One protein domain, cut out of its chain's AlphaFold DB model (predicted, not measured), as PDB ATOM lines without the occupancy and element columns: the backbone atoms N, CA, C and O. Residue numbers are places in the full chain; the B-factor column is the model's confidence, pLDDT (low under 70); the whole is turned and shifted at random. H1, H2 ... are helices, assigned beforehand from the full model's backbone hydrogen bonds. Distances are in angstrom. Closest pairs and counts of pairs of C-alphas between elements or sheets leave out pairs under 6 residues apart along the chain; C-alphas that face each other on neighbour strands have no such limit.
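What this domain is: This is residues 4 to 95 of the 96 residues of an uncharacterized protein of uncultured delta proteobacterium (UniProt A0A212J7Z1). Six short helices, H1 to H6, make a compact body, and a tail, residues 80 to 95, sticks out from it with H7 in it. In the body H6 packs on both H2 and H5, while H3 packs on H4 at the end farthest from the tip of the tail. The printed part has 92 residues with seven named helices, H1 to H7 in order along the chain, and no named strand; the class is all helix. The whole is loose, with a radius of gyration of the C-alphas of 16.2 A, and elongated, spanning 54 by 28 by 23 A; the tail adds to the length.

How they stand to each other: H1, residues 4 to 15, and H2, residues 17 to 26, meet only through their link. H1 is close to but not clearly touching H4, residues 42 to 49: the closest C-alphas, of Ala 14 and Ile 49, are 6.6 A apart, and the lines are about perpendicular at 78 degrees. H2 touches H6, residues 69 to 72, with the closest C-alphas, of Ile 20 and Tyr 71, 6.7 A apart. H3, residues 31 to 37, touches H4 at a steep tilt of 66 degrees, opposite ways; the closest C-alphas, of Ala 35 and Gly 42, are 5.2 A apart. H4 and H5, residues 56 to 64, only just touch, with 3 pairs of C-alphas within 8 A; the closest, of Val 45 and Val 58, are 6.2 A apart. H5 touches H6, with the closest C-alphas, of Leu 59 and Leu 72, 6.6 A apart. H7, residues 84 to 93, touches no helix. Every O i to N i+4 pair is within hydrogen-bond range in H1, H2, H3, H4 and H5; in H7 it is 5 of 6, and H6 is too short for such a pair.

Where its parts are: H1 begins at C-alpha 4 at (92.586, 12.149, 19.626) and is 16.7 A long from first to last C-alpha. H2 measures 14.3 A, H3 10.0 A, H4 10.6 A, H5 12.2 A and H6 5.3 A. H7 measures 15.4 A and ends at C-alpha 93 at (117.478, 29.350, 38.519).

The domain as a whole: The C-alphas of Leu 32 and Thr 95 are the two farthest apart, at 54.9 A. Without residues 80 to 95, which stand free, the body spans 33 by 22 by 18 A. The printed part has no cut, and the link from H6 to H7, 11 residues, is long. The mean pLDDT of the printed part is 87.9; residues 79 to 95 are under 70, and the mean for H7 is 53.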
ATOM      1  N   GLU A   4      93.444  12.284  18.442       91.19
ATOM      2  CA  GLU A   4      92.586  12.149  19.626       91.19
ATOM      3  C   GLU A   4      92.272  13.519  20.229       91.19
ATOM      4  O   GLU A   4      91.106  13.846  20.448       91.19
ATOM      5  N   LEU A   5      93.303  14.352  20.426       90.25
ATOM      6  CA  LEU A   5      93.137  15.714  20.931       90.25
ATOM      7  C   LEU A   5      92.303  16.553  19.956       90.25
ATOM      8  O   LEU A   5      91.392  17.264  20.374       90.25
ATOM      9  N   ARG A   6      92.545  16.415  18.645       91.88
ATOM     10  CA  ARG A   6      91.760  17.104  17.609       91.88
ATOM     11  C   ARG A   6      90.277  16.737  17.673       91.88
ATOM     12  O   ARG A   6      89.433  17.624  17.540       91.88
ATOM     13  N   ARG A   7      89.951  15.452  17.849       94.06
ATOM     14  CA  ARG A   7      88.562  14.981  17.983       94.06
ATOM     15  C   ARG A   7      87.924  15.497  19.269       94.06
ATOM     16  O   ARG A   7      86.820  16.026  19.209       94.06
ATOM     17  N   ARG A   8      88.636  15.417  20.399       95.50
ATOM     18  CA  ARG A   8      88.154  15.902  21.700       95.50
ATOM     19  C   ARG A   8      87.798  17.389  21.664       95.50
ATOM     20  O   ARG A   8      86.702  17.746  22.069       95.50
ATOM     21  N   LEU A   9      88.673  18.233  21.116       95.25
ATOM     22  CA  LEU A   9      88.408  19.672  20.987       95.25
ATOM     23  C   LEU A   9      87.187  19.964  20.104       95.25
ATOM     24  O   LEU A   9      86.425  20.885  20.379       95.25
ATOM     25  N   GLY A  10      86.990  19.174  19.044       96.25
ATOM     26  CA  GLY A  10      85.787  19.265  18.215       96.25
ATOM     27  C   GLY A  10      84.526  18.920  19.009       96.25
ATOM     28  O   GLY A  10      83.572  19.691  18.989       96.25
ATOM     29  N   ALA A  11      84.546  17.809  19.751       97.12
ATOM     30  CA  ALA A  11      83.426  17.381  20.590       97.12
ATOM     31  C   ALA A  11      83.069  18.423  21.661       97.12
ATOM     32  O   ALA A  11      81.913  18.820  21.755       97.12
ATOM     33  N   GLN A  12      84.063  18.951  22.381       96.75
ATOM     34  CA  GLN A  12      83.847  19.989  23.395       96.75
ATOM     35  C   GLN A  12      83.217  21.256  22.799       96.75
ATOM     36  O   GLN A  12      82.288  21.823  23.369       96.75
ATOM     37  N   ARG A  13      83.655  21.678  21.604       97.38
ATOM     38  CA  ARG A  13      83.020  22.803  20.906       97.38
ATOM     39  C   ARG A  13      81.583  22.500  20.493       97.38
ATOM     40  O   ARG A  13      80.731  23.380  20.571       97.38
ATOM     41  N   ALA A  14      81.303  21.274  20.059       97.69
ATOM     42  CA  ALA A  14      79.955  20.860  19.686       97.69
ATOM     43  C   ALA A  14      78.983  20.949  20.878       97.69
ATOM     44  O   ALA A  14      77.871  21.449  20.704       97.69
ATOM     45  N   GLU A  15      79.418  20.548  22.078       97.88
ATOM     46  CA  GLU A  15      78.633  20.630  23.323       97.88
ATOM     47  C   GLU A  15      78.176  22.067  23.624       97.88
ATOM     48  O   GLU A  15      77.011  22.308  23.945       97.88
ATOM     49  N   VAL A  16      79.061  23.048  23.426       97.62
ATOM     50  CA  VAL A  16      78.772  24.473  23.675       97.62
ATOM     51  C   VAL A  16      78.349  25.250  22.426       97.62
ATOM     52  O   VAL A  16      78.208  26.471  22.467       97.62
ATOM     53  N   SER A  17      78.126  24.580  21.293       97.56
ATOM     54  CA  SER A  17      77.854  25.237  20.004       97.56
ATOM     55  C   SER A  17      76.648  26.184  20.044       97.56
ATOM     56  O   SER A  17      76.636  27.218  19.373       97.56
ATOM     57  N   HIS A  18      75.651  25.879  20.875       97.81
ATOM     58  CA  HIS A  18      74.490  26.731  21.110       97.81
ATOM     59  C   HIS A  18      74.857  28.085  21.746       97.81
ATOM     60  O   HIS A  18      74.242  29.090  21.385       97.81
ATOM     61  N   LEU A  19      75.876  28.131  22.616       98.19
ATOM     62  CA  LEU A  19      76.416  29.366  23.199       98.19
ATOM     63  C   LEU A  19      77.141  30.192  22.137       98.19
ATOM     64  O   LEU A  19      76.893  31.385  22.017       98.19
ATOM     65  N   ILE A  20      77.942  29.557  21.277       97.88
ATOM     66  CA  ILE A  20      78.593  30.238  20.142       97.88
ATOM     67  C   ILE A  20      77.540  30.883  19.232       97.88
ATOM     68  O   ILE A  20      77.635  32.056  18.880       97.88
ATOM     69  N   LEU A  21      76.495  30.131  18.879       97.81
ATOM     70  CA  LEU A  21      75.387  30.633  18.066       97.81
ATOM     71  C   LEU A  21      74.574  31.722  18.777       97.81
ATOM     72  O   LEU A  21      73.959  32.554  18.109       97.81
ATOM     73  N   HIS A  22      74.504  31.699  20.107       97.75
ATOM     74  CA  HIS A  22      73.888  32.761  20.897       97.75
ATOM     75  C   HIS A  22      74.722  34.046  20.817       97.75
ATOM     76  O   HIS A  22      74.191  35.077  20.410       97.75
ATOM     77  N   GLU A  23      76.030  33.966  21.067       97.69
ATOM     78  CA  GLU A  23      76.956  35.100  20.971       97.69
ATOM     79  C   GLU A  23      76.960  35.735  19.574       97.69
ATOM     80  O   GLU A  23      76.906  36.961  19.440       97.69
ATOM     81  N   MET A  24      76.951  34.916  18.518       97.38
ATOM     82  CA  MET A  24      76.812  35.405  17.142       97.38
ATOM     83  C   MET A  24      75.501  36.174  16.943       97.38
ATOM     84  O   MET A  24      75.506  37.271  16.381       97.38
ATOM     85  N   ARG A  25      74.379  35.624  17.427       97.25
ATOM     86  CA  ARG A  25      73.054  36.244  17.287       97.25
ATOM     87  C   ARG A  25      72.944  37.566  18.036       97.25
ATOM     88  O   ARG A  25      72.389  38.503  17.473       97.25
ATOM     89  N   LEU A  26      73.514  37.668  19.239       97.06
ATOM     90  CA  LEU A  26      73.570  38.925  19.998       97.06
ATOM     91  C   LEU A  26      74.235  40.062  19.208       97.06
ATOM     92  O   LEU A  26      73.928  41.228  19.425       97.06
ATOM     93  N   ARG A  27      75.111  39.722  18.258       95.25
ATOM     94  CA  ARG A  27      75.851  40.672  17.415       95.25
ATOM     95  C   ARG A  27      75.282  40.793  16.000       95.25
ATOM     96  O   ARG A  27      75.913  41.387  15.135       95.25
ATOM     97  N   GLY A  28      74.109  40.213  15.745       96.25
ATOM     98  CA  GLY A  28      73.445  40.272  14.443       96.25
ATOM     99  C   GLY A  28      74.022  39.329  13.383       96.25
ATOM    100  O   GLY A  28      73.715  39.480  12.200       96.25
ATOM    101  N   TYR A  29      74.833  38.340  13.771       96.88
ATOM    102  CA  TYR A  29      75.397  37.359  12.844       96.88
ATOM    103  C   TYR A  29      74.616  36.044  12.832       96.88
ATOM    104  O   TYR A  29      74.210  35.494  13.856       96.88
ATOM    105  N   SER A  30      74.475  35.495  11.630       96.38
ATOM    106  CA  SER A  30      74.070  34.117  11.367       96.38
ATOM    107  C   SER A  30      75.255  33.348  10.782       96.38
ATOM    108  O   SER A  30      76.215  33.943  10.289       96.38
ATOM    109  N   GLY A  31      75.181  32.014  10.757       94.81
ATOM    110  CA  GLY A  31      76.203  31.207  10.081       94.81
ATOM    111  C   GLY A  31      76.353  31.562   8.595       94.81
ATOM    112  O   GLY A  31      77.465  31.574   8.073       94.81
ATOM    113  N   LEU A  32      75.250  31.917   7.923       96.88
ATOM    114  CA  LEU A  32      75.266  32.316   6.515       96.88
ATOM    115  C   LEU A  32      75.875  33.707   6.310       96.88
ATOM    116  O   LEU A  32      76.642  33.891   5.368       96.88
ATOM    117  N   SER A  33      75.545  34.684   7.162       97.56
ATOM    118  CA  SER A  33      76.132  36.024   7.041       97.56
ATOM    119  C   SER A  33      77.630  35.995   7.333       97.56
ATOM    120  O   SER A  33      78.389  36.564   6.559       97.56
ATOM    121  N   LEU A  34      78.065  35.233   8.344       97.44
ATOM    122  CA  LEU A  34      79.485  35.011   8.612       97.44
ATOM    123  C   LEU A  34      80.190  34.351   7.417       97.44
ATOM    124  O   LEU A  34      81.246  34.810   6.994       97.44
ATOM    125  N   ALA A  35      79.594  33.313   6.826       97.94
ATOM    126  CA  ALA A  35      80.159  32.649   5.651       97.94
ATOM    127  C   ALA A  35      80.340  33.608   4.461       97.94
ATOM    128  O   ALA A  35      81.380  33.574   3.806       97.94
ATOM    129  N   LYS A  36      79.360  34.492   4.218       97.69
ATOM    130  CA  LYS A  36      79.446  35.539   3.188       97.69
ATOM    131  C   LYS A  36      80.575  36.527   3.478       97.69
ATOM    132  O   LYS A  36      81.351  36.809   2.574       97.69
ATOM    133  N   THR A  37      80.693  37.005   4.718       96.75
ATOM    134  CA  THR A  37      81.775  37.913   5.136       96.75
ATOM    135  C   THR A  37      83.155  37.291   4.928       96.75
ATOM    136  O   THR A  37      84.069  37.975   4.485       96.75
ATOM    137  N   LEU A  38      83.300  35.992   5.197       96.62
ATOM    138  CA  LEU A  38      84.568  35.269   5.052       96.62
ATOM    139  C   LEU A  38      84.829  34.730   3.638       96.62
ATOM    140  O   LEU A  38      85.871  34.122   3.406       96.62
ATOM    141  N   GLY A  39      83.886  34.878   2.702       97.00
ATOM    142  CA  GLY A  39      84.012  34.314   1.356       97.00
ATOM    143  C   GLY A  39      84.095  32.781   1.325       97.00
ATOM    144  O   GLY A  39      84.726  32.218   0.433       97.00
ATOM    145  N   CYS A  40      83.480  32.080   2.289       96.38
ATOM    146  CA  CYS A  40      83.472  30.614   2.342       96.38
ATOM    147  C   CYS A  40      82.059  30.019   2.345       96.38
ATOM    148  O   CYS A  40      81.052  30.721   2.373       96.38
ATOM    149  N   SER A  41      81.963  28.688   2.340       97.44
ATOM    150  CA  SER A  41      80.666  28.011   2.391       97.44
ATOM    151  C   SER A  41      80.051  28.050   3.794       97.44
ATOM    152  O   SER A  41      80.746  27.925   4.806       97.44
ATOM    153  N   GLY A  42      78.717  28.127   3.861       97.38
ATOM    154  CA  GLY A  42      77.980  27.971   5.121       97.38
ATOM    155  C   GLY A  42      78.246  26.620   5.795       97.38
ATOM    156  O   GLY A  42      78.289  26.538   7.018       97.38
ATOM    157  N   GLN A  43      78.530  25.575   5.007       97.56
ATOM    158  CA  GLN A  43      78.901  24.259   5.531       97.56
ATOM    159  C   GLN A  43      80.253  24.275   6.254       97.56
ATOM    160  O   GLN A  43      80.400  23.585   7.260       97.56
ATOM    161  N   ASN A  44      81.233  25.057   5.783       97.81
ATOM    162  CA  ASN A  44      82.517  25.213   6.473       97.81
ATOM    163  C   ASN A  44      82.332  25.871   7.851       97.81
ATOM    164  O   ASN A  44      82.885  25.399   8.847       97.81
ATOM    165  N   VAL A  45      81.498  26.914   7.916       98.00
ATOM    166  CA  VAL A  45      81.142  27.581   9.177       98.00
ATOM    167  C   VAL A  45      80.403  26.617  10.105       98.00
ATOM    168  O   VAL A  45      80.833  26.407  11.237       98.00
ATOM    169  N   SER A  46      79.354  25.959   9.604       98.00
ATOM    170  CA  SER A  46      78.542  25.007  10.371       98.00
ATOM    171  C   SER A  46      79.375  23.854  10.934       98.00
ATOM    172  O   SER A  46      79.336  23.598  12.137       98.00
ATOM    173  N   LYS A  47      80.214  23.208  10.110       97.94
ATOM    174  CA  LYS A  47      81.118  22.141  10.570       97.94
ATOM    175  C   LYS A  47      82.128  22.645  11.590       97.94
ATOM    176  O   LYS A  47      82.495  21.892  12.484       97.94
ATOM    177  N   THR A  48      82.591  23.888  11.477       98.06
ATOM    178  CA  THR A  48      83.502  24.441  12.481       98.06
ATOM    179  C   THR A  48      82.779  24.620  13.810       98.06
ATOM    180  O   THR A  48      83.241  24.067  14.802       98.06
ATOM    181  N   ILE A  49      81.616  25.279  13.829       97.62
ATOM    182  CA  ILE A  49      80.816  25.508  15.047       97.62
ATOM    183  C   ILE A  49      80.398  24.187  15.711       97.62
ATOM    184  O   ILE A  49      80.483  24.054  16.924       97.62
ATOM    185  N   THR A  50      80.005  23.185  14.925       96.94
ATOM    186  CA  THR A  50      79.558  21.869  15.423       96.94
ATOM    187  C   THR A  50      80.694  20.863  15.623       96.94
ATOM    188  O   THR A  50      80.450  19.677  15.815       96.94
ATOM    189  N   GLY A  51      81.955  21.301  15.552       95.00
ATOM    190  CA  GLY A  51      83.110  20.454  15.864       95.00
ATOM    191  C   GLY A  51      83.538  19.455  14.782       95.00
ATOM    192  O   GLY A  51      84.566  18.798  14.940       95.00
ATOM    193  N   GLY A  52      82.816  19.357  13.662       95.25
ATOM    194  CA  GLY A  52      83.157  18.494  12.522       95.25
ATOM    195  C   GLY A  52      84.354  18.974  11.688       95.25
ATOM    196  O   GLY A  52      84.911  18.211  10.898       95.25
ATOM    197  N   ALA A  53      84.765  20.231  11.849       94.75
ATOM    198  CA  ALA A  53      85.968  20.806  11.259       94.75
ATOM    199  C   ALA A  53      86.632  21.798  12.226       94.75
ATOM    200  O   ALA A  53      86.042  22.226  13.215       94.75
ATOM    201  N   HIS A  54      87.871  22.177  11.921       94.44
ATOM    202  CA  HIS A  54      88.647  23.161  12.684       94.44
ATOM    203  C   HIS A  54      89.209  24.204  11.723       94.44
ATOM    204  O   HIS A  54      90.410  24.202  11.456       94.44
ATOM    205  N   SER A  55      88.338  25.015  11.119       97.12
ATOM    206  CA  SER A  55      88.762  26.069  10.194       97.12
ATOM    207  C   SER A  55      89.383  27.233  10.982       97.12
ATOM    208  O   SER A  55      88.654  27.876  11.740       97.12
ATOM    209  N   PRO A  56      90.688  27.537  10.814       96.44
ATOM    210  CA  PRO A  56      91.338  28.635  11.534       96.44
ATOM    211  C   PRO A  56      90.664  29.980  11.256       96.44
ATOM    212  O   PRO A  56      90.341  30.701  12.187       96.44
ATOM    213  N   MET A  57      90.336  30.242   9.986       97.75
ATOM    214  CA  MET A  57      89.654  31.460   9.542       97.75
ATOM    215  C   MET A  57      88.297  31.664  10.228       97.75
ATOM    216  O   MET A  57      87.980  32.768  10.650       97.75
ATOM    217  N   VAL A  58      87.494  30.602  10.369       98.06
ATOM    218  CA  VAL A  58      86.199  30.706  11.059       98.06
ATOM    219  C   VAL A  58      86.401  30.929  12.557       98.06
ATOM    220  O   VAL A  58      85.693  31.739  13.140       98.06
ATOM    221  N   LEU A  59      87.360  30.244  13.188       98.00
ATOM    222  CA  LEU A  59      87.652  30.428  14.615       98.00
ATOM    223  C   LEU A  59      88.181  31.836  14.921       98.00
ATOM    224  O   LEU A  59      87.795  32.418  15.931       98.00
ATOM    225  N   ASP A  60      89.016  32.393  14.044       98.06
ATOM    226  CA  ASP A  60      89.504  33.770  14.153       98.06
ATOM    227  C   ASP A  60      88.355  34.769  14.022       98.06
ATOM    228  O   ASP A  60      88.192  35.621  14.889       98.06
ATOM    229  N   ALA A  61      87.472  34.578  13.044       97.94
ATOM    230  CA  ALA A  61      86.306  35.434  12.882       97.94
ATOM    231  C   ALA A  61      85.337  35.362  14.075       97.94
ATOM    232  O   ALA A  61      84.821  36.381  14.519       97.94
ATOM    233  N   LEU A  62      85.094  34.172  14.639       97.56
ATOM    234  CA  LEU A  62      84.275  34.035  15.852       97.56
ATOM    235  C   LEU A  62      84.897  34.789  17.037       97.56
ATOM    236  O   LEU A  62      84.179  35.416  17.813       97.56
ATOM    237  N   ARG A  63      86.227  34.771  17.152       97.50
ATOM    238  CA  ARG A  63      86.960  35.520  18.176       97.50
ATOM    239  C   ARG A  63      86.876  37.027  17.964       97.50
ATOM    240  O   ARG A  63      86.654  37.749  18.926       97.50
ATOM    241  N   GLU A  64      87.014  37.497  16.729       97.00
ATOM    242  CA  GLU A  64      86.861  38.914  16.369       97.00
ATOM    243  C   GLU A  64      85.440  39.416  16.615       97.00
ATOM    244  O   GLU A  64      85.246  40.543  17.064       97.00
ATOM    245  N   LEU A  65      84.441  38.553  16.406       95.56
ATOM    246  CA  LEU A  65      83.075  38.829  16.827       95.56
ATOM    247  C   LEU A  65      82.957  38.899  18.352       95.56
ATOM    248  O   LEU A  65      82.014  39.490  18.845       95.56
ATOM    249  N   GLY A  66      83.896  38.364  19.128       95.75
ATOM    250  CA  GLY A  66      83.868  38.406  20.588       95.75
ATOM    251  C   GLY A  66      83.183  37.198  21.219       95.75
ATOM    252  O   GLY A  66      82.678  37.311  22.334       95.75
ATOM    253  N   VAL A  67      83.145  36.056  20.525       97.06
ATOM    254  CA  VAL A  67      82.821  34.771  21.154       97.06
ATOM    255  C   VAL A  67      83.919  34.443  22.180       97.06
ATOM    256  O   VAL A  67      85.099  34.483  21.816       97.06
ATOM    257  N   PRO A  68      83.570  34.102  23.436       95.88
ATOM    258  CA  PRO A  68      84.544  33.748  24.464       95.88
ATOM    259  C   PRO A  68      85.491  32.620  24.043       95.88
ATOM    260  O   PRO A  68      85.073  31.614  23.466       95.88
ATOM    261  N   GLU A  69      86.778  32.767  24.375       94.44
ATOM    262  CA  GLU A  69      87.834  31.832  23.961       94.44
ATOM    263  C   GLU A  69      87.578  30.395  24.437       94.44
ATOM    264  O   GLU A  69      87.858  29.434  23.718       94.44
ATOM    265  N   GLU A  70      87.006  30.257  25.632       93.50
ATOM    266  CA  GLU A  70      86.657  28.980  26.256       93.50
ATOM    267  C   GLU A  70      85.611  28.182  25.465       93.50
ATOM    268  O   GLU A  70      85.551  26.964  25.601       93.50
ATOM    269  N   TYR A  71      84.845  28.829  24.577       96.50
ATOM    270  CA  TYR A  71      83.895  28.148  23.695       96.50
ATOM    271  C   TYR A  71      84.519  27.722  22.362       96.50
ATOM    272  O   TYR A  71      83.982  26.859  21.670       96.50
ATOM    273  N   LEU A  72      85.648  28.317  21.964       96.19
ATOM    274  CA  LEU A  72      86.229  28.094  20.637       96.19
ATOM    275  C   LEU A  72      86.991  26.773  20.540       96.19
ATOM    276  O   LEU A  72      87.092  26.209  19.446       96.19
ATOM    277  N   PHE A  73      87.535  26.278  21.657       95.38
ATOM    278  CA  PHE A  73      88.369  25.068  21.707       95.38
ATOM    279  C   PHE A  73      89.364  25.008  20.534       95.38
ATOM    280  O   PHE A  73      89.443  24.015  19.804       95.38
ATOM    281  N   ASP A  74      90.065  26.122  20.298       93.94
ATOM    282  CA  ASP A  74      90.937  26.297  19.141       93.94
ATOM    283  C   ASP A  74      92.170  25.385  19.259       93.94
ATOM    284  O   ASP A  74      92.999  25.564  20.163       93.94
ATOM    285  N   PRO A  75      92.357  24.432  18.329       91.69
ATOM    286  CA  PRO A  75      93.520  23.554  18.324       91.69
ATOM    287  C   PRO A  75      94.874  24.252  18.346       91.69
ATOM    288  O   PRO A  75      95.839  23.684  18.850       91.69
ATOM    289  N   ARG A  76      94.975  25.463  17.789       90.69
ATOM    290  CA  ARG A  76      96.236  26.218  17.744       90.69
ATOM    291  C   ARG A  76      96.641  26.737  19.121       90.69
ATOM    292  O   ARG A  76      97.817  26.989  19.351       90.69
ATOM    293  N   ARG A  77      95.675  26.872  20.032       84.81
ATOM    294  CA  ARG A  77      95.859  27.405  21.389       84.81
ATOM    295  C   ARG A  77      95.793  26.329  22.466       84.81
ATOM    296  O   ARG A  77      96.392  26.491  23.517       84.81
ATOM    297  N   ALA A  78      95.178  25.185  22.180       75.38
ATOM    298  CA  ALA A  78      95.225  24.014  23.056       75.38
ATOM    299  C   ALA A  78      96.608  23.320  23.093       75.38
ATOM    300  O   ALA A  78      96.857  22.476  23.949       75.38
ATOM    301  N   VAL A  79      97.513  23.646  22.158       61.88
ATOM    302  CA  VAL A  79      98.830  22.993  21.985       61.88
ATOM    303  C   VAL A  79      99.975  23.747  22.686       61.88
ATOM    304  O   VAL A  79     101.141  23.415  22.495       61.88
ATOM    305  N   VAL A  80      99.688  24.670  23.610       51.47
ATOM    306  CA  VAL A  80     100.721  25.217  24.518       51.47
ATOM    307  C   VAL A  80     100.818  24.437  25.846       51.47
ATOM    308  O   VAL A  80     100.366  24.930  26.873       51.47
ATOM    309  N   PRO A  81     101.444  23.237  25.868       45.78
ATOM    310  CA  PRO A  81     102.075  22.743  27.103       45.78
ATOM    311  C   PRO A  81     103.613  22.787  27.120       45.78
ATOM    312  O   PRO A  81     104.192  22.641  28.187       45.78
ATOM    313  N   ALA A  82     104.313  22.971  25.990       44.09
ATOM    314  CA  ALA A  82     105.765  22.702  25.950       44.09
ATOM    315  C   ALA A  82     106.687  23.917  26.197       44.09
ATOM    316  O   ALA A  82     107.816  23.738  26.641       44.09
ATOM    317  N   LEU A  83     106.242  25.152  25.932       44.19
ATOM    318  CA  LEU A  83     107.089  26.353  26.085       44.19
ATOM    319  C   LEU A  83     106.811  27.158  27.364       44.19
ATOM    320  O   LEU A  83     107.669  27.928  27.786       44.19
ATOM    321  N   ALA A  84     105.658  26.960  28.010       47.38
ATOM    322  CA  ALA A  84     105.325  27.639  29.266       47.38
ATOM    323  C   ALA A  84     106.137  27.095  30.457       47.38
ATOM    324  O   ALA A  84     106.563  27.865  31.312       47.38
ATOM    325  N   VAL A  85     106.446  25.793  30.459       52.34
ATOM    326  CA  VAL A  85     107.234  25.140  31.521       52.34
ATOM    327  C   VAL A  85     108.685  25.648  31.558       52.34
ATOM    328  O   VAL A  85     109.272  25.784  32.628       52.34
ATOM    329  N   ASN A  86     109.263  26.003  30.406       51.06
ATOM    330  CA  ASN A  86     110.672  26.406  30.327       51.06
ATOM    331  C   ASN A  86     110.940  27.829  30.839       51.06
ATOM    332  O   ASN A  86     112.068  28.132  31.230       51.06
ATOM    333  N   ARG A  87     109.933  28.711  30.842       50.09
ATOM    334  CA  ARG A  87     110.108  30.090  31.314       50.09
ATOM    335  C   ARG A  87     110.166  30.161  32.840       50.09
ATOM    336  O   ARG A  87     111.029  30.838  33.386       50.09
ATOM    337  N   GLU A  88     109.314  29.389  33.509       52.12
ATOM    338  CA  GLU A  88     109.219  29.376  34.970       52.12
ATOM    339  C   GLU A  88     110.416  28.673  35.638       52.12
ATOM    340  O   GLU A  88     110.842  29.063  36.723       52.12
ATOM    341  N   MET A  89     111.021  27.686  34.964       54.00
ATOM    342  CA  MET A  89     112.254  27.031  35.429       54.00
ATOM    343  C   MET A  89     113.470  27.970  35.343       54.00
ATOM    344  O   MET A  89     114.239  28.059  36.297       54.00
ATOM    345  N   ARG A  90     113.605  28.743  34.253       55.06
ATOM    346  CA  ARG A  90     114.713  29.705  34.085       55.06
ATOM    347  C   ARG A  90     114.672  30.859  35.087       55.06
ATOM    348  O   ARG A  90     115.715  31.261  35.586       55.06
ATOM    349  N   GLU A  91     113.491  31.394  35.388       54.59
ATOM    350  CA  GLU A  91     113.357  32.519  36.327       54.59
ATOM    351  C   GLU A  91     113.688  32.101  37.778       54.59
ATOM    352  O   GLU A  91     114.227  32.895  38.551       54.59
ATOM    353  N   ARG A  92     113.473  30.825  38.133       57.06
ATOM    354  CA  ARG A  92     113.833  30.267  39.449       57.06
ATOM    355  C   ARG A  92     115.328  29.950  39.594       57.06
ATOM    356  O   ARG A  92     115.845  30.048  40.702       57.06
ATOM    357  N   GLU A  93     116.025  29.609  38.509       56.56
ATOM    358  CA  GLU A  93     117.478  29.350  38.519       56.56
ATOM    359  C   GLU A  93     118.331  30.630  38.558       56.56
ATOM    360  O   GLU A  93     119.448  30.596  39.057       56.56
ATOM    361  N   LEU A  94     117.809  31.768  38.089       57.25
ATOM    362  CA  LEU A  94     118.506  33.067  38.104       57.25
ATOM    363  C   LEU A  94     118.435  33.815  39.448       57.25
ATOM    364  O   LEU A  94     119.084  34.847  39.603       57.25
ATOM    365  N   THR A  95     117.647  33.319  40.407       57.97
ATOM    366  CA  THR A  95     117.410  33.972  41.712       57.97
ATOM    367  C   THR A  95     118.042  33.196  42.882       57.97
ATOM    368  O   THR A  95     117.626  33.343  44.031       57.97
TER     369      THR A  95